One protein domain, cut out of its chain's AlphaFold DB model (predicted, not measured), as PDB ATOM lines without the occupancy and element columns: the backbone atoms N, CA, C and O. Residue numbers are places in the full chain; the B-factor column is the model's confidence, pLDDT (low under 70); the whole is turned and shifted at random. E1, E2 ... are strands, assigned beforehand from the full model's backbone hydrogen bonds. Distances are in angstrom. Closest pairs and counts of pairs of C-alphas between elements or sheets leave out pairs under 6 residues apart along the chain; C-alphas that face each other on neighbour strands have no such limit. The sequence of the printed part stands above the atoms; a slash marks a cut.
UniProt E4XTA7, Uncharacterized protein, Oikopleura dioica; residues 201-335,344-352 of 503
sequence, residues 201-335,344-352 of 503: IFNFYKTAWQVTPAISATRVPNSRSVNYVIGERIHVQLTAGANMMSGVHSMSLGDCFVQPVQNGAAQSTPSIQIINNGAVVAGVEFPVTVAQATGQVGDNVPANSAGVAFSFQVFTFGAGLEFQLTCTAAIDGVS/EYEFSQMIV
ATOM      1  N   ILE A 201     198.505 146.961  96.919       73.81
ATOM      2  CA  ILE A 201     197.178 146.609  96.449       73.81
ATOM      3  C   ILE A 201     197.308 145.399  95.523       73.81
ATOM      4  O   ILE A 201     197.978 145.468  94.487       73.81
ATOM      5  N   PHE A 202     196.635 144.308  95.895       76.94
ATOM      6  CA  PHE A 202     196.399 143.166  95.016       76.94
ATOM      7  C   PHE A 202     195.223 143.462  94.088       76.94
ATOM      8  O   PHE A 202     194.097 143.724  94.532       76.94
ATOM      9  N   ASN A 203     195.482 143.355  92.790       81.75
ATOM     10  CA  ASN A 203     194.464 143.367  91.757       81.75
ATOM     11  C   ASN A 203     194.461 142.020  91.042       81.75
ATOM     12  O   ASN A 203     195.506 141.508  90.645       81.75
ATOM     13  N   PHE A 204     193.271 141.457  90.881       82.88
ATOM     14  CA  PHE A 204     193.064 140.173  90.229       82.88
ATOM     15  C   PHE A 204     192.273 140.389  88.945       82.88
ATOM     16  O   PHE A 204     191.262 141.099  88.947       82.88
ATOM     17  N   TYR A 205     192.716 139.760  87.863       82.69
ATOM     18  CA  TYR A 205     192.127 139.868  86.536       82.69
ATOM     19  C   TYR A 205     191.917 138.487  85.916       82.69
ATOM     20  O   TYR A 205     192.691 137.557  86.147       82.69
ATOM     21  N   LYS A 206     190.873 138.376  85.091       79.94
ATOM     22  CA  LYS A 206     190.610 137.213  84.229       79.94
ATOM     23  C   LYS A 206     191.360 137.293  82.897       79.94
ATOM     24  O   LYS A 206     191.575 136.283  82.241       79.94
ATOM     25  N   THR A 207     191.747 138.497  82.486       81.88
ATOM     26  CA  THR A 207     192.516 138.747  81.261       81.88
ATOM     27  C   THR A 207     194.008 138.821  81.546       81.88
ATOM     28  O   THR A 207     194.414 139.234  82.632       81.88
ATOM     29  N   ALA A 208     194.819 138.493  80.540       81.44
ATOM     30  CA  ALA A 208     196.265 138.615  80.624       81.44
ATOM     31  C   ALA A 208     196.733 140.056  80.877       81.44
ATOM     32  O   ALA A 208     196.018 141.031  80.625       81.44
ATOM     33  N   TRP A 209     197.970 140.172  81.364       81.19
ATOM     34  CA  TRP A 209     198.645 141.452  81.540       81.19
ATOM     35  C   TRP A 209     198.644 142.257  80.230       81.19
ATOM     36  O   TRP A 209     198.802 141.682  79.156       81.19
ATOM     37  N   GLN A 210     198.461 143.579  80.325       75.94
ATOM     38  CA  GLN A 210     198.414 144.523  79.191       75.94
ATOM     39  C   GLN A 210     197.233 144.362  78.207       75.94
ATOM     40  O   GLN A 210     197.187 145.062  77.194       75.94
ATOM     41  N   VAL A 211     196.234 143.523  78.503       77.81
ATOM     42  CA  VAL A 211     194.979 143.477  77.731       77.81
ATOM     43  C   VAL A 211     194.065 144.634  78.146       77.81
ATOM     44  O   VAL A 211     193.818 144.841  79.333       77.81
ATOM     45  N   THR A 212     193.546 145.388  77.171       74.38
ATOM     46  CA  THR A 212     192.611 146.503  77.400       74.38
ATOM     47  C   THR A 212     191.301 146.292  76.620       74.38
ATOM     48  O   THR A 212     191.360 146.056  75.414       74.38
ATOM     49  N   PRO A 213     190.118 146.373  77.266       71.81
ATOM     50  CA  PRO A 213     189.909 146.576  78.703       71.81
ATOM     51  C   PRO A 213     190.284 145.328  79.518       71.81
ATOM     52  O   PRO A 213     189.999 144.201  79.118       71.81
ATOM     53  N   ALA A 214     190.912 145.535  80.675       76.56
ATOM     54  CA  ALA A 214     191.186 144.448  81.607       76.56
ATOM     55  C   ALA A 214     189.888 144.043  82.322       76.56
ATOM     56  O   ALA A 214     189.144 144.903  82.795       76.56
ATOM     57  N   ILE A 215     189.621 142.739  82.424       78.56
ATOM     58  CA  ILE A 215     188.443 142.219  83.132       78.56
ATOM     59  C   ILE A 215     188.874 141.834  84.543       78.56
ATOM     60  O   ILE A 215     189.610 140.862  84.721       78.56
ATOM     61  N   SER A 216     188.438 142.592  85.548       77.94
ATOM     62  CA  SER A 216     188.705 142.273  86.953       77.94
ATOM     63  C   SER A 216     188.002 140.984  87.373       77.94
ATOM     64  O   SER A 216     186.886 140.694  86.942       77.94
ATOM     65  N   ALA A 217     188.653 140.208  88.234       76.25
ATOM     66  CA  ALA A 217     188.031 139.050  88.852       76.25
ATOM     67  C   ALA A 217     186.906 139.490  89.804       76.25
ATOM     68  O   ALA A 217     186.974 140.553  90.430       76.25
ATOM     69  N   THR A 218     185.858 138.674  89.898       72.50
ATOM     70  CA  THR A 218     184.671 138.984  90.696       72.50
ATOM     71  C   THR A 218     185.038 138.987  92.177       72.50
ATOM     72  O   THR A 218     185.431 137.959  92.723       72.50
ATOM     73  N   ARG A 219     184.915 140.140  92.840       65.81
ATOM     74  CA  ARG A 219     185.105 140.242  94.292       65.81
ATOM     75  C   ARG A 219     183.849 139.782  95.019       65.81
ATOM     76  O   ARG A 219     182.737 140.067  94.571       65.81
ATOM     77  N   VAL A 220     184.030 139.120  96.154       65.12
ATOM     78  CA  VAL A 220     182.922 138.848  97.073       65.12
ATOM     79  C   VAL A 220     182.459 140.188  97.664       65.12
ATOM     80  O   VAL A 220     183.297 140.973  98.120       65.12
ATOM     81  N   PRO A 221     181.150 140.493  97.655       60.28
ATOM     82  CA  PRO A 221     180.633 141.705  98.281       60.28
ATOM     83  C   PRO A 221     181.088 141.812  99.742       60.28
ATOM     84  O   PRO A 221     181.000 140.847 100.494       60.28
ATOM     85  N   ASN A 222     181.557 142.994 100.149       57.44
ATOM     86  CA  ASN A 222     182.004 143.296 101.517       57.44
ATOM     87  C   ASN A 222     183.208 142.485 102.038       57.44
ATOM     88  O   ASN A 222     183.468 142.504 103.240       57.44
ATOM     89  N   SER A 223     183.986 141.828 101.173       60.94
ATOM     90  CA  SER A 223     185.251 141.205 101.574       60.94
ATOM     91  C   SER A 223     186.404 141.583 100.635       60.94
ATOM     92  O   SER A 223     186.216 142.170  99.567       60.94
ATOM     93  N   ARG A 224     187.642 141.289 101.055       61.50
ATOM     94  CA  ARG A 224     188.833 141.436 100.197       61.50
ATOM     95  C   ARG A 224     189.070 140.205  99.313       61.50
ATOM     96  O   ARG A 224     190.085 140.140  98.630       61.50
ATOM     97  N   SER A 225     188.145 139.255  99.322       68.75
ATOM     98  CA  SER A 225     188.287 137.968  98.661       68.75
ATOM     99  C   SER A 225     187.789 138.000  97.221       68.75
ATOM    100  O   SER A 225     186.940 138.812  96.840       68.75
ATOM    101  N   VAL A 226     188.328 137.096  96.409       68.31
ATOM    102  CA  VAL A 226     188.031 136.986  94.980       68.31
ATOM    103  C   VAL A 226     187.495 135.602  94.666       68.31
ATOM    104  O   VAL A 226     188.115 134.626  95.071       68.31
ATOM    105  N   ASN A 227     186.402 135.552  93.903       67.50
ATOM    106  CA  ASN A 227     185.791 134.330  93.395       67.50
ATOM    107  C   ASN A 227     186.489 133.858  92.124       67.50
ATOM    108  O   ASN A 227     186.790 134.657  91.230       67.50
ATOM    109  N   TYR A 228     186.663 132.548  92.012       67.06
ATOM    110  CA  TYR A 228     187.288 131.906  90.865       67.06
ATOM    111  C   TYR A 228     186.764 130.485  90.671       67.06
ATOM    112  O   TYR A 228     186.232 129.882  91.602       67.06
ATOM    113  N   VAL A 229     186.966 129.936  89.473       67.25
ATOM    114  CA  VAL A 229     186.672 128.529  89.172       67.25
ATOM    115  C   VAL A 229     187.959 127.717  89.200       67.25
ATOM    116  O   VAL A 229     189.002 128.160  88.719       67.25
ATOM    117  N   ILE A 230     187.902 126.511  89.767       69.69
ATOM    118  CA  ILE A 230     189.039 125.585  89.746       69.69
ATOM    119  C   ILE A 230     189.427 125.312  88.286       69.69
ATOM    120  O   ILE A 230     188.573 125.054  87.442       69.69
ATOM    121  N   GLY A 231     190.721 125.392  87.987       65.12
ATOM    122  CA  GLY A 231     191.258 125.231  86.640       65.12
ATOM    123  C   GLY A 231     191.298 126.515  85.804       65.12
ATOM    124  O   GLY A 231     191.982 126.519  84.778       65.12
ATOM    125  N   GLU A 232     190.658 127.614  86.223       73.31
ATOM    126  CA  GLU A 232     190.842 128.919  85.574       73.31
ATOM    127  C   GLU A 232     192.251 129.469  85.826       73.31
ATOM    128  O   GLU A 232     192.910 129.137  86.809       73.31
ATOM    129  N   ARG A 233     192.726 130.344  84.935       78.75
ATOM    130  CA  ARG A 233     193.965 131.099  85.141       78.75
ATOM    131  C   ARG A 233     193.629 132.486  85.672       78.75
ATOM    132  O   ARG A 233     192.931 133.243  85.003       78.75
ATOM    133  N   ILE A 234     194.172 132.829  86.835       81.75
ATOM    134  CA  ILE A 234     194.063 134.180  87.392       81.75
ATOM    135  C   ILE A 234     195.347 134.944  87.113       81.75
ATOM    136  O   ILE A 234     196.448 134.442  87.340       81.75
ATOM    137  N   HIS A 235     195.191 136.185  86.662       85.19
ATOM    138  CA  HIS A 235     196.273 137.145  86.518       85.19
ATOM    139  C   HIS A 235     196.300 138.071  87.733       85.19
ATOM    140  O   HIS A 235     195.325 138.759  88.033       85.19
ATOM    141  N   VAL A 236     197.422 138.072  88.442       85.56
ATOM    142  CA  VAL A 236     197.658 138.869  89.643       85.56
ATOM    143  C   VAL A 236     198.560 140.036  89.284       85.56
ATOM    144  O   VAL A 236     199.609 139.852  88.667       85.56
ATOM    145  N   GLN A 237     198.159 141.231  89.700       85.94
ATOM    146  CA  GLN A 237     198.956 142.444  89.625       85.94
ATOM    147  C   GLN A 237     199.137 143.009  91.037       85.94
ATOM    148  O   GLN A 237     198.161 143.252  91.752       85.94
ATOM    149  N   LEU A 238     200.385 143.257  91.415       82.94
ATOM    150  CA  LEU A 238     200.767 143.908  92.663       82.94
ATOM    151  C   LEU A 238     201.166 145.352  92.367       82.94
ATOM    152  O   LEU A 238     202.067 145.588  91.565       82.94
ATOM    153  N   THR A 239     200.504 146.316  93.006       79.19
ATOM    154  CA  THR A 239     200.746 147.759  92.797       79.19
ATOM    155  C   THR A 239     200.804 148.539  94.107       79.19
ATOM    156  O   THR A 239     200.446 148.025  95.164       79.19
ATOM    157  N   ALA A 240     201.240 149.797  94.026       68.69
ATOM    158  CA  ALA A 240     201.203 150.787  95.101       68.69
ATOM    159  C   ALA A 240     200.034 151.765  94.922       68.69
ATOM    160  O   ALA A 240     199.751 152.177  93.798       68.69
ATOM    161  N   GLY A 241     199.446 152.244  96.022       62.50
ATOM    162  CA  GLY A 241     198.636 153.465  95.987       62.50
ATOM    163  C   GLY A 241     199.494 154.707  95.698       62.50
ATOM    164  O   GLY A 241     200.565 154.866  96.283       62.50
ATOM    165  N   ALA A 242     199.013 155.597  94.823       52.53
ATOM    166  CA  ALA A 242     199.730 156.803  94.379       52.53
ATOM    167  C   ALA A 242     200.007 157.822  95.504       52.53
ATOM    168  O   ALA A 242     200.962 158.581  95.442       52.53
ATOM    169  N   ASN A 243     199.215 157.816  96.578       51.59
ATOM    170  CA  ASN A 243     199.223 158.896  97.572       51.59
ATOM    171  C   ASN A 243     200.358 158.818  98.613       51.59
ATOM    172  O   ASN A 243     200.317 159.560  99.592       51.59
ATOM    173  N   MET A 244     201.322 157.900  98.471       51.34
ATOM    174  CA  MET A 244     202.274 157.583  99.551       51.34
ATOM    175  C   MET A 244     203.755 157.717  99.172       51.34
ATOM    176  O   MET A 244     204.593 157.693 100.069       51.34
ATOM    177  N   MET A 245     204.099 157.873  97.888       57.34
ATOM    178  CA  MET A 245     205.489 158.017  97.430       57.34
ATOM    179  C   MET A 245     205.565 159.077  96.333       57.34
ATOM    180  O   MET A 245     204.878 158.951  95.325       57.34
ATOM    181  N   SER A 246     206.393 160.107  96.525       62.47
ATOM    182  CA  SER A 246     206.644 161.115  95.490       62.47
ATOM    183  C   SER A 246     207.644 160.585  94.465       62.47
ATOM    184  O   SER A 246     208.770 160.245  94.833       62.47
ATOM    185  N   GLY A 247     207.282 160.609  93.185       71.38
ATOM    186  CA  GLY A 247     208.146 160.145  92.097       71.38
ATOM    187  C   GLY A 247     207.964 158.668  91.744       71.38
ATOM    188  O   GLY A 247     207.075 157.993  92.251       71.38
ATOM    189  N   VAL A 248     208.781 158.184  90.803       77.69
ATOM    190  CA  VAL A 248     208.691 156.824  90.252       77.69
ATOM    191  C   VAL A 248     209.781 155.947  90.857       77.69
ATOM    192  O   VAL A 248     210.968 156.245  90.724       77.69
ATOM    193  N   HIS A 249     209.373 154.841  91.468       79.50
ATOM    194  CA  HIS A 249     210.247 153.844  92.074       79.50
ATOM    195  C   HIS A 249     210.166 152.522  91.313       79.50
ATOM    196  O   HIS A 249     209.120 152.189  90.752       79.50
ATOM    197  N   SER A 250     211.261 151.759  91.289       82.56
ATOM    198  CA  SER A 250     211.234 150.393  90.757       82.56
ATOM    199  C   SER A 250     210.618 149.455  91.802       82.56
ATOM    200  O   SER A 250     210.794 149.666  92.998       82.56
ATOM    201  N   MET A 251     209.893 148.435  91.355       84.19
ATOM    202  CA  MET A 251     209.343 147.364  92.181       84.19
ATOM    203  C   MET A 251     209.796 146.024  91.602       84.19
ATOM    204  O   MET A 251     209.688 145.815  90.394       84.19
ATOM    205  N   SER A 252     210.276 145.111  92.441       86.50
ATOM    206  CA  SER A 252     210.676 143.758  92.047       86.50
ATOM    207  C   SER A 252     209.900 142.708  92.829       86.50
ATOM    208  O   SER A 252     209.776 142.806  94.049       86.50
ATOM    209  N   LEU A 253     209.402 141.696  92.124       86.69
ATOM    210  CA  LEU A 253     208.712 140.554  92.712       86.69
ATOM    211  C   LEU A 253     209.708 139.671  93.473       86.69
ATOM    212  O   LEU A 253     210.745 139.312  92.923       86.69
ATOM    213  N   GLY A 254     209.383 139.332  94.718       84.94
ATOM    214  CA  GLY A 254     210.138 138.395  95.544       84.94
ATOM    215  C   GLY A 254     209.528 136.996  95.486       84.94
ATOM    216  O   GLY A 254     209.390 136.416  94.407       84.94
ATOM    217  N   ASP A 255     209.158 136.463  96.644       86.69
ATOM    218  CA  ASP A 255     208.627 135.111  96.806       86.69
ATOM    219  C   ASP A 255     207.105 135.119  96.858       86.69
ATOM    220  O   ASP A 255     206.525 136.025  97.445       86.69
ATOM    221  N   CYS A 256     206.445 134.103  96.299       85.88
ATOM    222  CA  CYS A 256     205.004 133.913  96.464       85.88
ATOM    223  C   CYS A 256     204.662 132.497  96.927       85.88
ATOM    224  O   CYS A 256     205.159 131.513  96.370       85.88
ATOM    225  N   PHE A 257     203.744 132.407  97.885       86.62
ATOM    226  CA  PHE A 257     203.269 131.192  98.532       86.62
ATOM    227  C   PHE A 257     201.746 131.116  98.500       86.62
ATOM    228  O   PHE A 257     201.052 132.126  98.623       86.62
ATOM    229  N   VAL A 258     201.237 129.897  98.386       84.56
ATOM    230  CA  VAL A 258     199.817 129.578  98.501       84.56
ATOM    231  C   VAL A 258     199.619 128.648  99.695       84.56
ATOM    232  O   VAL A 258     200.312 127.638  99.808       84.56
ATOM    233  N   GLN A 259     198.701 128.999 100.594       84.12
ATOM    234  CA  GLN A 259     198.439 128.280 101.849       84.12
ATOM    235  C   GLN A 259     196.938 128.069 102.052       84.12
ATOM    236  O   GLN A 259     196.175 128.977 101.725       84.12
ATOM    237  N   PRO A 260     196.481 126.931 102.601       78.44
ATOM    238  CA  PRO A 260     195.077 126.744 102.912       78.44
ATOM    239  C   PRO A 260     194.654 127.647 104.071       78.44
ATOM    240  O   PRO A 260     195.418 127.910 105.001       78.44
ATOM    241  N   VAL A 261     193.408 128.099 104.022       72.19
ATOM    242  CA  VAL A 261     192.754 128.854 105.087       72.19
ATOM    243  C   VAL A 261     191.574 128.041 105.591       72.19
ATOM    244  O   VAL A 261     190.739 127.581 104.812       72.19
ATOM    245  N   GLN A 262     191.488 127.894 106.911       69.44
ATOM    246  CA  GLN A 262     190.357 127.263 107.582       69.44
ATOM    247  C   GLN A 262     189.872 128.185 108.700       69.44
ATOM    248  O   GLN A 262     190.672 128.650 109.510       69.44
ATOM    249  N   ASN A 263     188.569 128.479 108.745       65.62
ATOM    250  CA  ASN A 263     187.970 129.397 109.726       65.62
ATOM    251  C   ASN A 263     188.658 130.780 109.784       65.62
ATOM    252  O   ASN A 263     188.803 131.367 110.855       65.62
ATOM    253  N   GLY A 264     189.117 131.291 108.638       63.47
ATOM    254  CA  GLY A 264     189.796 132.587 108.541       63.47
ATOM    255  C   GLY A 264     191.249 132.612 109.035       63.47
ATOM    256  O   GLY A 264     191.857 133.680 109.022       63.47
ATOM    257  N   ALA A 265     191.822 131.471 109.437       67.38
ATOM    258  CA  ALA A 265     193.226 131.350 109.827       67.38
ATOM    259  C   ALA A 265     194.046 130.624 108.746       67.38
ATOM    260  O   ALA A 265     193.667 129.541 108.292       67.38
ATOM    261  N   ALA A 266     195.177 131.222 108.353       66.31
ATOM    262  CA  ALA A 266     196.156 130.597 107.471       66.31
ATOM    263  C   ALA A 266     196.788 129.386 108.161       66.31
ATOM    264  O   ALA A 266     197.270 129.485 109.291       66.31
ATOM    265  N   GLN A 267     196.807 128.250 107.478       69.31
ATOM    266  CA  GLN A 267     197.485 127.049 107.940       69.31
ATOM    267  C   GLN A 267     198.919 127.079 107.400       69.31
ATOM    268  O   GLN A 267     199.145 127.189 106.196       69.31
ATOM    269  N   SER A 268     199.912 126.983 108.287       62.12
ATOM    270  CA  SER A 268     201.336 127.038 107.918       62.12
ATOM    271  C   SER A 268     201.780 125.872 107.026       62.12
ATOM    272  O   SER A 268     202.798 125.959 106.338       62.12
ATOM    273  N   THR A 269     201.022 124.777 107.028       62.06
ATOM    274  CA  THR A 269     201.309 123.550 106.286       62.06
ATOM    275  C   THR A 269     200.005 122.895 105.832       62.06
ATOM    276  O   THR A 269     199.123 122.725 106.674       62.06
ATOM    277  N   PRO A 270     199.883 122.471 104.560       61.78
ATOM    278  CA  PRO A 270     200.874 122.577 103.478       61.78
ATOM    279  C   PRO A 270     200.955 123.992 102.872       61.78
ATOM    280  O   PRO A 270     199.935 124.597 102.574       61.78
ATOM    281  N   SER A 271     202.165 124.516 102.646       78.44
ATOM    282  CA  SER A 271     202.388 125.758 101.889       78.44
ATOM    283  C   SER A 271     203.111 125.449 100.578       78.44
ATOM    284  O   SER A 271     204.078 124.690 100.561       78.44
ATOM    285  N   ILE A 272     202.627 126.002  99.465       83.75
ATOM    286  CA  ILE A 272     203.189 125.771  98.130       83.75
ATOM    287  C   ILE A 272     203.865 127.055  97.662       83.75
ATOM    288  O   ILE A 272     203.192 128.059  97.425       83.75
ATOM    289  N   GLN A 273     205.189 127.030  97.507       88.00
ATOM    290  CA  GLN A 273     205.927 128.142  96.911       88.00
ATOM    291  C   GLN A 273     205.801 128.088  95.385       88.00
ATOM    292  O   GLN A 273     206.247 127.135  94.750       88.00
ATOM    293  N   ILE A 274     205.205 129.123  94.796       89.62
ATOM    294  CA  ILE A 274     204.959 129.211  93.349       89.62
ATOM    295  C   ILE A 274     205.983 130.099  92.634       89.62
ATOM    296  O   ILE A 274     206.260 129.904  91.447       89.62
ATOM    297  N   ILE A 275     206.563 131.066  93.350       90.25
ATOM    298  CA  ILE A 275     207.579 131.996  92.844       90.25
ATOM    299  C   ILE A 275     208.675 132.132  93.903       90.25
ATOM    300  O   ILE A 275     208.377 132.256  95.090       90.25
ATOM    301  N   ASN A 276     209.929 132.099  93.458       89.44
ATOM    302  CA  ASN A 276     211.115 132.340  94.268       89.44
ATOM    303  C   ASN A 276     211.951 133.444  93.613       89.44
ATOM    304  O   ASN A 276     212.372 133.298  92.461       89.44
ATOM    305  N   ASN A 277     212.151 134.549  94.332       86.31
ATOM    306  CA  ASN A 277     212.932 135.707  93.900       86.31
ATOM    307  C   ASN A 277     212.572 136.186  92.474       86.31
ATOM    308  O   ASN A 277     213.434 136.361  91.608       86.31
ATOM    309  N   GLY A 278     211.269 136.310  92.202       83.38
ATOM    310  CA  GLY A 278     210.729 136.776  90.923       83.38
ATOM    311  C   GLY A 278     210.739 135.750  89.782       83.38
ATOM    312  O   GLY A 278     210.306 136.078  88.675       83.38
ATOM    313  N   ALA A 279     211.188 134.516  90.026       88.50
ATOM    314  CA  ALA A 279     211.192 133.421  89.057       88.50
ATOM    315  C   ALA A 279     210.237 132.288  89.466       88.50
ATOM    316  O   ALA A 279     210.013 132.033  90.644       88.50
ATOM    317  N   VAL A 280     209.669 131.585  88.483       91.19
ATOM    318  CA  VAL A 280     208.785 130.433  88.736       91.19
ATOM    319  C   VAL A 280     209.586 129.280  89.345       91.19
ATOM    320  O   VAL A 280     210.656 128.936  88.839       91.19
ATOM    321  N   VAL A 281     209.059 128.664  90.405       91.12
ATOM    322  CA  VAL A 281     209.669 127.477  91.025       91.12
ATOM    323  C   VAL A 281     209.533 126.273  90.086       91.12
ATOM    324  O   VAL A 281     208.473 126.023  89.513       91.12
ATOM    325  N   ALA A 282     210.613 125.513  89.901       84.69
ATOM    326  CA  ALA A 282     210.579 124.303  89.083       84.69
ATOM    327  C   ALA A 282     209.808 123.178  89.799       84.69
ATOM    328  O   ALA A 282     209.999 122.964  90.992       84.69
ATOM    329  N   GLY A 283     208.983 122.428  89.060       76.31
ATOM    330  CA  GLY A 283     208.266 121.263  89.597       76.31
ATOM    331  C   GLY A 283     206.944 121.568  90.308       76.31
ATOM    332  O   GLY A 283     206.406 120.680  90.958       76.31
ATOM    333  N   VAL A 284     206.406 122.787  90.183       83.06
ATOM    334  CA  VAL A 284     205.044 123.104  90.647       83.06
ATOM    335  C   VAL A 284     204.025 122.300  89.828       83.06
ATOM    336  O   VAL A 284     204.110 122.247  88.601       83.06
ATOM    337  N   GLU A 285     203.056 121.680  90.505       77.69
ATOM    338  CA  GLU A 285     202.075 120.749  89.913       77.69
ATOM    339  C   GLU A 285     201.038 121.423  88.997       77.69
ATOM    340  O   GLU A 285     200.281 120.754  88.296       77.69
ATOM    341  N   PHE A 286     201.014 122.754  88.972       82.69
ATOM    342  CA  PHE A 286     200.115 123.563  88.160       82.69
ATOM    343  C   PHE A 286     200.883 124.676  87.421       82.69
ATOM    344  O   PHE A 286     201.919 125.149  87.896       82.69
ATOM    345  N   PRO A 287     200.394 125.137  86.254       84.94
ATOM    346  CA  PRO A 287     201.051 126.181  85.477       84.94
ATOM    347  C   PRO A 287     201.134 127.519  86.219       84.94
ATOM    348  O   PRO A 287     200.111 128.086  86.607       84.94
ATOM    349  N   VAL A 288     202.346 128.069  86.307       88.00
ATOM    350  CA  VAL A 288     202.641 129.413  86.822       88.00
ATOM    351  C   VAL A 288     203.501 130.151  85.797       88.00
ATOM    352  O   VAL A 288     204.431 129.582  85.229       88.00
ATOM    353  N   THR A 289     203.197 131.419  85.537       90.25
ATOM    354  CA  THR A 289     203.944 132.264  84.597       90.25
ATOM    355  C   THR A 289     204.125 133.662  85.166       90.25
ATOM    356  O   THR A 289     203.151 134.301  85.561       90.25
ATOM    357  N   VAL A 290     205.349 134.181  85.142       90.94
ATOM    358  CA  VAL A 290     205.633 135.575  85.505       90.94
ATOM    359  C   VAL A 290     205.543 136.433  84.245       90.94
ATOM    360  O   VAL A 290     206.302 136.231  83.303       90.94
ATOM    361  N   ALA A 291     204.592 137.366  84.217       88.69
ATOM    362  CA  ALA A 291     204.388 138.272  83.085       88.69
ATOM    363  C   ALA A 291     205.299 139.504  83.182       88.69
ATOM    364  O   ALA A 291     205.786 140.001  82.171       88.69
ATOM    365  N   GLN A 292     205.540 139.981  84.404       89.25
ATOM    366  CA  GLN A 292     206.393 141.123  84.690       89.25
ATOM    367  C   GLN A 292     207.019 140.967  86.081       89.25
ATOM    368  O   GLN A 292     206.367 141.217  87.093       89.25
ATOM    369  N   ALA A 293     208.290 140.555  86.126       85.81
ATOM    370  CA  ALA A 293     209.039 140.377  87.374       85.81
ATOM    371  C   ALA A 293     209.468 141.713  88.006       85.81
ATOM    372  O   ALA A 293     209.593 141.815  89.225       85.81
ATOM    373  N   THR A 294     209.686 142.740  87.178       87.44
ATOM    374  CA  THR A 294     210.070 144.089  87.607       87.44
ATOM    375  C   THR A 294     209.180 145.140  86.956       87.44
ATOM    376  O   THR A 294     208.874 145.079  85.765       87.44
ATOM    377  N   GLY A 295     208.755 146.130  87.733       86.81
ATOM    378  CA  GLY A 295     207.922 147.228  87.260       86.81
ATOM    379  C   GLY A 295     208.159 148.514  88.022       86.81
ATOM    380  O   GLY A 295     209.190 148.687  88.665       86.81
ATOM    381  N   GLN A 296     207.224 149.444  87.895       85.44
ATOM    382  CA  GLN A 296     207.315 150.784  88.453       85.44
ATOM    383  C   GLN A 296     206.090 151.108  89.303       85.44
ATOM    384  O   GLN A 296     204.979 150.664  89.017       85.44
ATOM    385  N   VAL A 297     206.293 151.898  90.349       80.25
ATOM    386  CA  VAL A 297     205.250 152.351  91.271       80.25
ATOM    387  C   VAL A 297     205.467 153.819  91.632       80.25
ATOM    388  O   VAL A 297     206.607 154.272  91.692       80.25
ATOM    389  N   GLY A 298     204.381 154.558  91.865       74.06
ATOM    390  CA  GLY A 298     204.420 155.983  92.205       74.06
ATOM    391  C   GLY A 298     203.657 156.862  91.213       74.06
ATOM    392  O   GLY A 298     202.692 156.413  90.588       74.06
ATOM    393  N   ASP A 299     204.078 158.117  91.083       71.62
ATOM    394  CA  ASP A 299     203.349 159.136  90.319       71.62
ATOM    395  C   ASP A 299     203.432 158.925  88.802       71.62
ATOM    396  O   ASP A 299     204.510 158.714  88.248       71.62
ATOM    397  N   ASN A 300     202.297 159.067  88.108       72.75
ATOM    398  CA  ASN A 300     202.206 159.045  86.640       72.75
ATOM    399  C   ASN A 300     202.842 157.811  85.971       72.75
ATOM    400  O   ASN A 300     203.297 157.893  84.827       72.75
ATOM    401  N   VAL A 301     202.864 156.662  86.656       77.25
ATOM    402  CA  VAL A 301     203.371 155.418  86.072       77.25
ATOM    403  C   VAL A 301     202.402 154.921  84.990       77.25
ATOM    404  O   VAL A 301     201.222 154.702  85.278       77.25
ATOM    405  N   PRO A 302     202.874 154.704  83.749       77.81
ATOM    406  CA  PRO A 302     202.070 154.111  82.690       77.81
ATOM    407  C   PRO A 302     201.509 152.737  83.088       77.81
ATOM    408  O   PRO A 302     202.206 151.921  83.689       77.81
ATOM    409  N   ALA A 303     200.260 152.444  82.710       73.88
ATOM    410  CA  ALA A 303     199.574 151.203  83.096       73.88
ATOM    411  C   ALA A 303     200.321 149.920  82.677       73.88
ATOM    412  O   ALA A 303     200.207 148.895  83.339       73.88
ATOM    413  N   ASN A 304     201.110 149.975  81.602       77.50
ATOM    414  CA  ASN A 304     201.902 148.855  81.088       77.50
ATOM    415  C   ASN A 304     203.188 148.577  81.882       77.50
ATOM    416  O   ASN A 304     203.743 147.489  81.745       77.50
ATOM    417  N   SER A 305     203.658 149.538  82.679       80.25
ATOM    418  CA  SER A 305     204.809 149.404  83.576       80.25
ATOM    419  C   SER A 305     204.409 149.407  85.052       80.25
ATOM    420  O   SER A 305     205.287 149.322  85.906       80.25
ATOM    421  N   ALA A 306     203.115 149.524  85.360       81.50
ATOM    422  CA  ALA A 306     202.607 149.678  86.715       81.50
ATOM    423  C   ALA A 306     202.644 148.358  87.502       81.50
ATOM    424  O   ALA A 306     201.807 147.474  87.306       81.50
ATOM    425  N   GLY A 307     203.570 148.277  88.456       84.31
ATOM    426  CA  GLY A 307     203.694 147.157  89.382       84.31
ATOM    427  C   GLY A 307     204.291 145.892  88.770       84.31
ATOM    428  O   GLY A 307     204.870 145.908  87.686       84.31
ATOM    429  N   VAL A 308     204.162 144.784  89.494       88.62
ATOM    430  CA  VAL A 308     204.625 143.455  89.061       88.62
ATOM    431  C   VAL A 308     203.433 142.540  88.809       88.62
ATOM    432  O   VAL A 308     202.381 142.698  89.433       88.62
ATOM    433  N   ALA A 309     203.583 141.596  87.881       89.19
ATOM    434  CA  ALA A 309     202.477 140.766  87.425       89.19
ATOM    435  C   ALA A 309     202.885 139.311  87.173       89.19
ATOM    436  O   ALA A 309     203.921 139.015  86.572       89.19
ATOM    437  N   PHE A 310     202.016 138.391  87.572       91.00
ATOM    438  CA  PHE A 310     202.152 136.962  87.311       91.00
ATOM    439  C   PHE A 310     200.775 136.317  87.171       91.00
ATOM    440  O   PHE A 310     199.746 136.945  87.405       91.00
ATOM    441  N   SER A 311     200.734 135.059  86.759       89.69
ATOM    442  CA  SER A 311     199.504 134.280  86.724       89.69
ATOM    443  C   SER A 311     199.752 132.833  87.064       89.69
ATOM    444  O   SER A 311     200.816 132.295  86.768       89.69
ATOM    445  N   PHE A 312     198.743 132.197  87.634       87.06
ATOM    446  CA  PHE A 312     198.764 130.777  87.938       87.06
ATOM    447  C   PHE A 312     197.394 130.164  87.673       87.06
ATOM    448  O   PHE A 312     196.376 130.865  87.651       87.06
ATOM    449  N   GLN A 313     197.382 128.862  87.400       83.06
ATOM    450  CA  GLN A 313     196.145 128.099  87.327       83.06
ATOM    451  C   GLN A 313     195.645 127.812  88.738       83.06
ATOM    452  O   GLN A 313     196.412 127.375  89.595       83.06
ATOM    453  N   VAL A 314     194.366 128.071  88.976       78.12
ATOM    454  CA  VAL A 314     193.801 127.950  90.308       78.12
ATOM    455  C   VAL A 314     193.422 126.511  90.623       78.12
ATOM    456  O   VAL A 314     192.881 125.796  89.781       78.12
ATOM    457  N   PHE A 315     193.678 126.107  91.861       76.62
ATOM    458  CA  PHE A 315     193.418 124.776  92.392       76.62
ATOM    459  C   PHE A 315     192.711 124.876  93.754       76.62
ATOM    460  O   PHE A 315     192.401 125.971  94.230       76.62
ATOM    461  N   THR A 316     192.426 123.732  94.372       72.75
ATOM    462  CA  THR A 316     191.893 123.646  95.737       72.75
ATOM    463  C   THR A 316     192.713 122.657  96.567       72.75
ATOM    464  O   THR A 316     193.193 121.664  96.025       72.75
ATOM    465  N   PHE A 317     192.874 122.923  97.870       67.06
ATOM    466  CA  PHE A 317     193.503 121.996  98.824       67.06
ATOM    467  C   PHE A 317     192.553 120.884  99.293       67.06
ATOM    468  O   PHE A 317     193.003 119.881  99.838       67.06
ATOM    469  N   GLY A 318     191.243 121.059  99.114       63.59
ATOM    470  CA  GLY A 318     190.224 120.127  99.586       63.59
ATOM    471  C   GLY A 318     188.825 120.737  99.532       63.59
ATOM    472  O   GLY A 318     188.658 121.936  99.297       63.59
ATOM    473  N   ALA A 319     187.794 119.917  99.734       56.91
ATOM    474  CA  ALA A 319     186.415 120.397  99.718       56.91
ATOM    475  C   ALA A 319     186.180 121.425 100.842       56.91
ATOM    476  O   ALA A 319     186.391 121.131 102.016       56.91
ATOM    477  N   GLY A 320     185.739 122.632 100.474       58.47
ATOM    478  CA  GLY A 320     185.429 123.709 101.422       58.47
ATOM    479  C   GLY A 320     186.637 124.459 101.995       58.47
ATOM    480  O   GLY A 320     186.445 125.283 102.885       58.47
ATOM    481  N   LEU A 321     187.858 124.204 101.507       65.25
ATOM    482  CA  LEU A 321     189.049 124.957 101.905       65.25
ATOM    483  C   LEU A 321     189.284 126.149 100.975       65.25
ATOM    484  O   LEU A 321     189.284 126.021  99.750       65.25
ATOM    485  N   GLU A 322     189.518 127.306 101.578       72.62
ATOM    486  CA  GLU A 322     189.977 128.513 100.893       72.62
ATOM    487  C   GLU A 322     191.507 128.513 100.837       72.62
ATOM    488  O   GLU A 322     192.160 127.723 101.527       72.62
ATOM    489  N   PHE A 323     192.109 129.402 100.047       74.31
ATOM    490  CA  PHE A 323     193.555 129.580 100.103       74.31
ATOM    491  C   PHE A 323     193.966 131.046 100.107       74.31
ATOM    492  O   PHE A 323     193.342 131.924  99.519       74.31
ATOM    493  N   GLN A 324     195.071 131.322 100.774       81.69
ATOM    494  CA  GLN A 324     195.674 132.632 100.870       81.69
ATOM    495  C   GLN A 324     196.923 132.681 100.005       81.69
ATOM    496  O   GLN A 324     197.767 131.787 100.054       81.69
ATOM    497  N   LEU A 325     197.006 133.730  99.193       81.62
ATOM    498  CA  LEU A 325     198.160 134.040  98.371       81.62
ATOM    499  C   LEU A 325     198.998 135.090  99.095       81.62
ATOM    500  O   LEU A 325     198.570 136.233  99.264       81.62
ATOM    501  N   THR A 326     200.203 134.704  99.481       83.69
ATOM    502  CA  THR A 326     201.199 135.597 100.068       83.69
ATOM    503  C   THR A 326     202.289 135.851  99.042       83.69
ATOM    504  O   THR A 326     202.791 134.903  98.463       83.69
ATOM    505  N   CYS A 327     202.656 137.102  98.794       82.88
ATOM    506  CA  CYS A 327     203.765 137.496  97.941       82.88
ATOM    507  C   CYS A 327     204.632 138.542  98.636       82.88
ATOM    508  O   CYS A 327     204.105 139.412  99.319       82.88
ATOM    509  N   THR A 328     205.938 138.527  98.407       82.00
ATOM    510  CA  THR A 328     206.851 139.595  98.815       82.00
ATOM    511  C   THR A 328     207.239 140.441  97.604       82.00
ATOM    512  O   THR A 328     207.249 139.973  96.461       82.00
ATOM    513  N   ALA A 329     207.522 141.721  97.822       78.50
ATOM    514  CA  ALA A 329     208.093 142.587  96.794       78.50
ATOM    515  C   ALA A 329     208.972 143.664  97.431       78.50
ATOM    516  O   ALA A 329     208.694 144.153  98.528       78.50
ATOM    517  N   ALA A 330     210.019 144.047  96.709       76.94
ATOM    518  CA  ALA A 330     210.956 145.090  97.109       76.94
ATOM    519  C   ALA A 330     210.795 146.328  96.219       76.94
ATOM    520  O   ALA A 330     210.401 146.211  95.059       76.94
ATOM    521  N   ILE A 331     211.090 147.513  96.765       74.19
ATOM    522  CA  ILE A 331     211.004 148.800  96.059       74.19
ATOM    523  C   ILE A 331     212.331 149.557  96.195       74.19
ATOM    524  O   ILE A 331     212.841 149.728  97.308       74.19
ATOM    525  N   ASP A 332     212.887 150.050  95.082       69.25
ATOM    526  CA  ASP A 332     214.116 150.854  95.105       69.25
ATOM    527  C   ASP A 332     213.865 152.270  95.649       69.25
ATOM    528  O   ASP A 332     212.887 152.937  95.313       69.25
ATOM    529  N   GLY A 333     214.810 152.785  96.443       56.66
ATOM    530  CA  GLY A 333     214.799 154.176  96.923       56.66
ATOM    531  C   GLY A 333     214.318 154.385  98.362       56.66
ATOM    532  O   GLY A 333     214.414 155.501  98.860       56.66
ATOM    533  N   VAL A 334     213.909 153.328  99.072       51.97
ATOM    534  CA  VAL A 334     213.657 153.363 100.533       51.97
ATOM    535  C   VAL A 334     214.945 153.092 101.343       51.97
ATOM    536  O   VAL A 334     214.958 153.139 102.570       51.97
ATOM    537  N   SER A 335     216.081 152.834 100.679       42.88
ATOM    538  CA  SER A 335     217.338 152.451 101.335       42.88
ATOM    539  C   SER A 335     218.392 153.565 101.345       42.88
ATOM    540  O   SER A 335     219.119 153.813 100.382       42.88
ATOM    541  N   GLU A 344     212.444 143.566 102.822       46.94
ATOM    542  CA  GLU A 344     211.488 142.746 102.079       46.94
ATOM    543  C   GLU A 344     210.148 142.851 102.791       46.94
ATOM    544  O   GLU A 344     210.016 142.483 103.957       46.94
ATOM    545  N   TYR A 345     209.163 143.422 102.111       53.72
ATOM    546  CA  TYR A 345     207.827 143.518 102.664       53.72
ATOM    547  C   TYR A 345     207.032 142.288 102.223       53.72
ATOM    548  O   TYR A 345     206.935 141.992 101.029       53.72
ATOM    549  N   GLU A 346     206.487 141.567 103.199       46.50
ATOM    550  CA  GLU A 346     205.614 140.419 102.982       46.50
ATOM    551  C   GLU A 346     204.159 140.876 102.880       46.50
ATOM    552  O   GLU A 346     203.671 141.663 103.695       46.50
ATOM    553  N   PHE A 347     203.454 140.401 101.856       58.12
ATOM    554  CA  PHE A 347     202.085 140.803 101.566       58.12
ATOM    555  C   PHE A 347     201.216 139.585 101.421       58.12
ATOM    556  O   PHE A 347     201.578 138.654 100.721       58.12
ATOM    557  N   SER A 348     200.030 139.605 102.009       45.91
ATOM    558  CA  SER A 348     199.151 138.452 101.947       45.91
ATOM    559  C   SER A 348     197.716 138.850 101.660       45.91
ATOM    560  O   SER A 348     197.198 139.800 102.245       45.91
ATOM    561  N   GLN A 349     197.079 138.126 100.743       51.00
ATOM    562  CA  GLN A 349     195.699 138.330 100.343       51.00
ATOM    563  C   GLN A 349     194.965 136.988 100.300       51.00
ATOM    564  O   GLN A 349     195.357 136.058  99.599       51.00
ATOM    565  N   MET A 350     193.872 136.906 101.057       47.03
ATOM    566  CA  MET A 350     192.989 135.740 101.084       47.03
ATOM    567  C   MET A 350     192.175 135.661  99.789       47.03
ATOM    568  O   MET A 350     191.639 136.679  99.333       47.03
ATOM    569  N   ILE A 351     192.085 134.465  99.213       50.81
ATOM    570  CA  ILE A 351     191.302 134.158  98.017       50.81
ATOM    571  C   ILE A 351     190.263 133.098  98.411       50.81
ATOM    572  O   ILE A 351     190.593 132.043  98.945       50.81
ATOM    573  N   VAL A 352     188.986 133.409  98.187       44.03
ATOM    574  CA  VAL A 352     187.865 132.580  98.647       44.03
ATOM    575  C   VAL A 352     187.271 131.857  97.456       44.03
ATOM    576  O   VAL A 352     186.919 132.472  96.452       44.03
TER     577      VAL A 352
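Overview. This is residues 201 to 335 and 344 to 352 of the 503 residues of an uncharacterized protein of Oikopleura dioica (UniProt E4XTA7). Two twisted sheets lie face to face as a sandwich, E1, E2, E7 and E5 in one and E3, E4, E6, E8 and E9 in the other, with their strands crossed at 35 degrees and their best planes 30 degrees apart. The long strands E3 and E8 run side by side, while E5 runs on into E6 and so passes from one sheet to the other. The printed part has 144 residues with no named helix and nine strands, E1 to E9 along the chain; the class is all strand, though 66 residues, under half, are in named elements. The first sheet has the order E1 - E2 - E7 - E5 and the second is branched at E3; the neighbours in both are antiparallel. The whole is compact, with a radius of gyration of the C-alphas of 15.0 A and spans of 46 by 32 by 28 A.

Arrangement. E1, residues 201 to 205, forms an antiparallel hairpin with E2, residues 233 to 240; N 203 and O 237, 2.9 A apart, are within hydrogen-bond range. E7, residues 308 to 313, is antiparallel to E2 at 158 degrees, with N 236 and O 310 at 2.8 A. E5, residues 288 to 292, is the antiparallel neighbour of E7, with N 289 and O 311 at 2.8 A. In the other sheet, E3, residues 248 to 262, bends by 61 degrees at residue 259. On one side of E3 lie E4, residues 272 to 276, its hairpin partner, with N 256 and O 275 at 2.9 A, and E6, residues 294 to 298, with N 249 and O 297 at 2.8 A. On the other side lies E8, residues 322 to 331, with N 254 and O 328 at 2.8 A. E9, residues 345 to 351, is the antiparallel neighbour of E8, with N 327 and O 347 at 2.7 A. Between the sheets, the closest C-alphas of E3 and E7 are those of Leu 253 and Val 308, 6.2 A apart. E2 and E8 are near each other, with 5 pairs of C-alphas within 10 A, and E1 and E8 are apart.

Along the chain. E1 begins at C-alpha 201, (197.178, 146.609, 96.449). From first to last C-alpha E3 measures 38.9 A, E8 29.6 A, E2 23.2 A and E9 19.6 A. E9 ends at C-alpha 351, (191.302, 134.158, 98.017).

Size, cuts and confidence. The C-alphas of Gly 247 and Ala 319 are the two farthest apart, at 45.9 A. Residues 336 to 343 are not printed, and C-alphas 335 and 344 are 11.4 A apart across this cut. The links E1 to E2, 27 residues, and E4 to E5, 11 residues, are long. The mean pLDDT of the printed part is 74.6, with 47 residues under 70, among them residues 219 to 231 and 344 to 352.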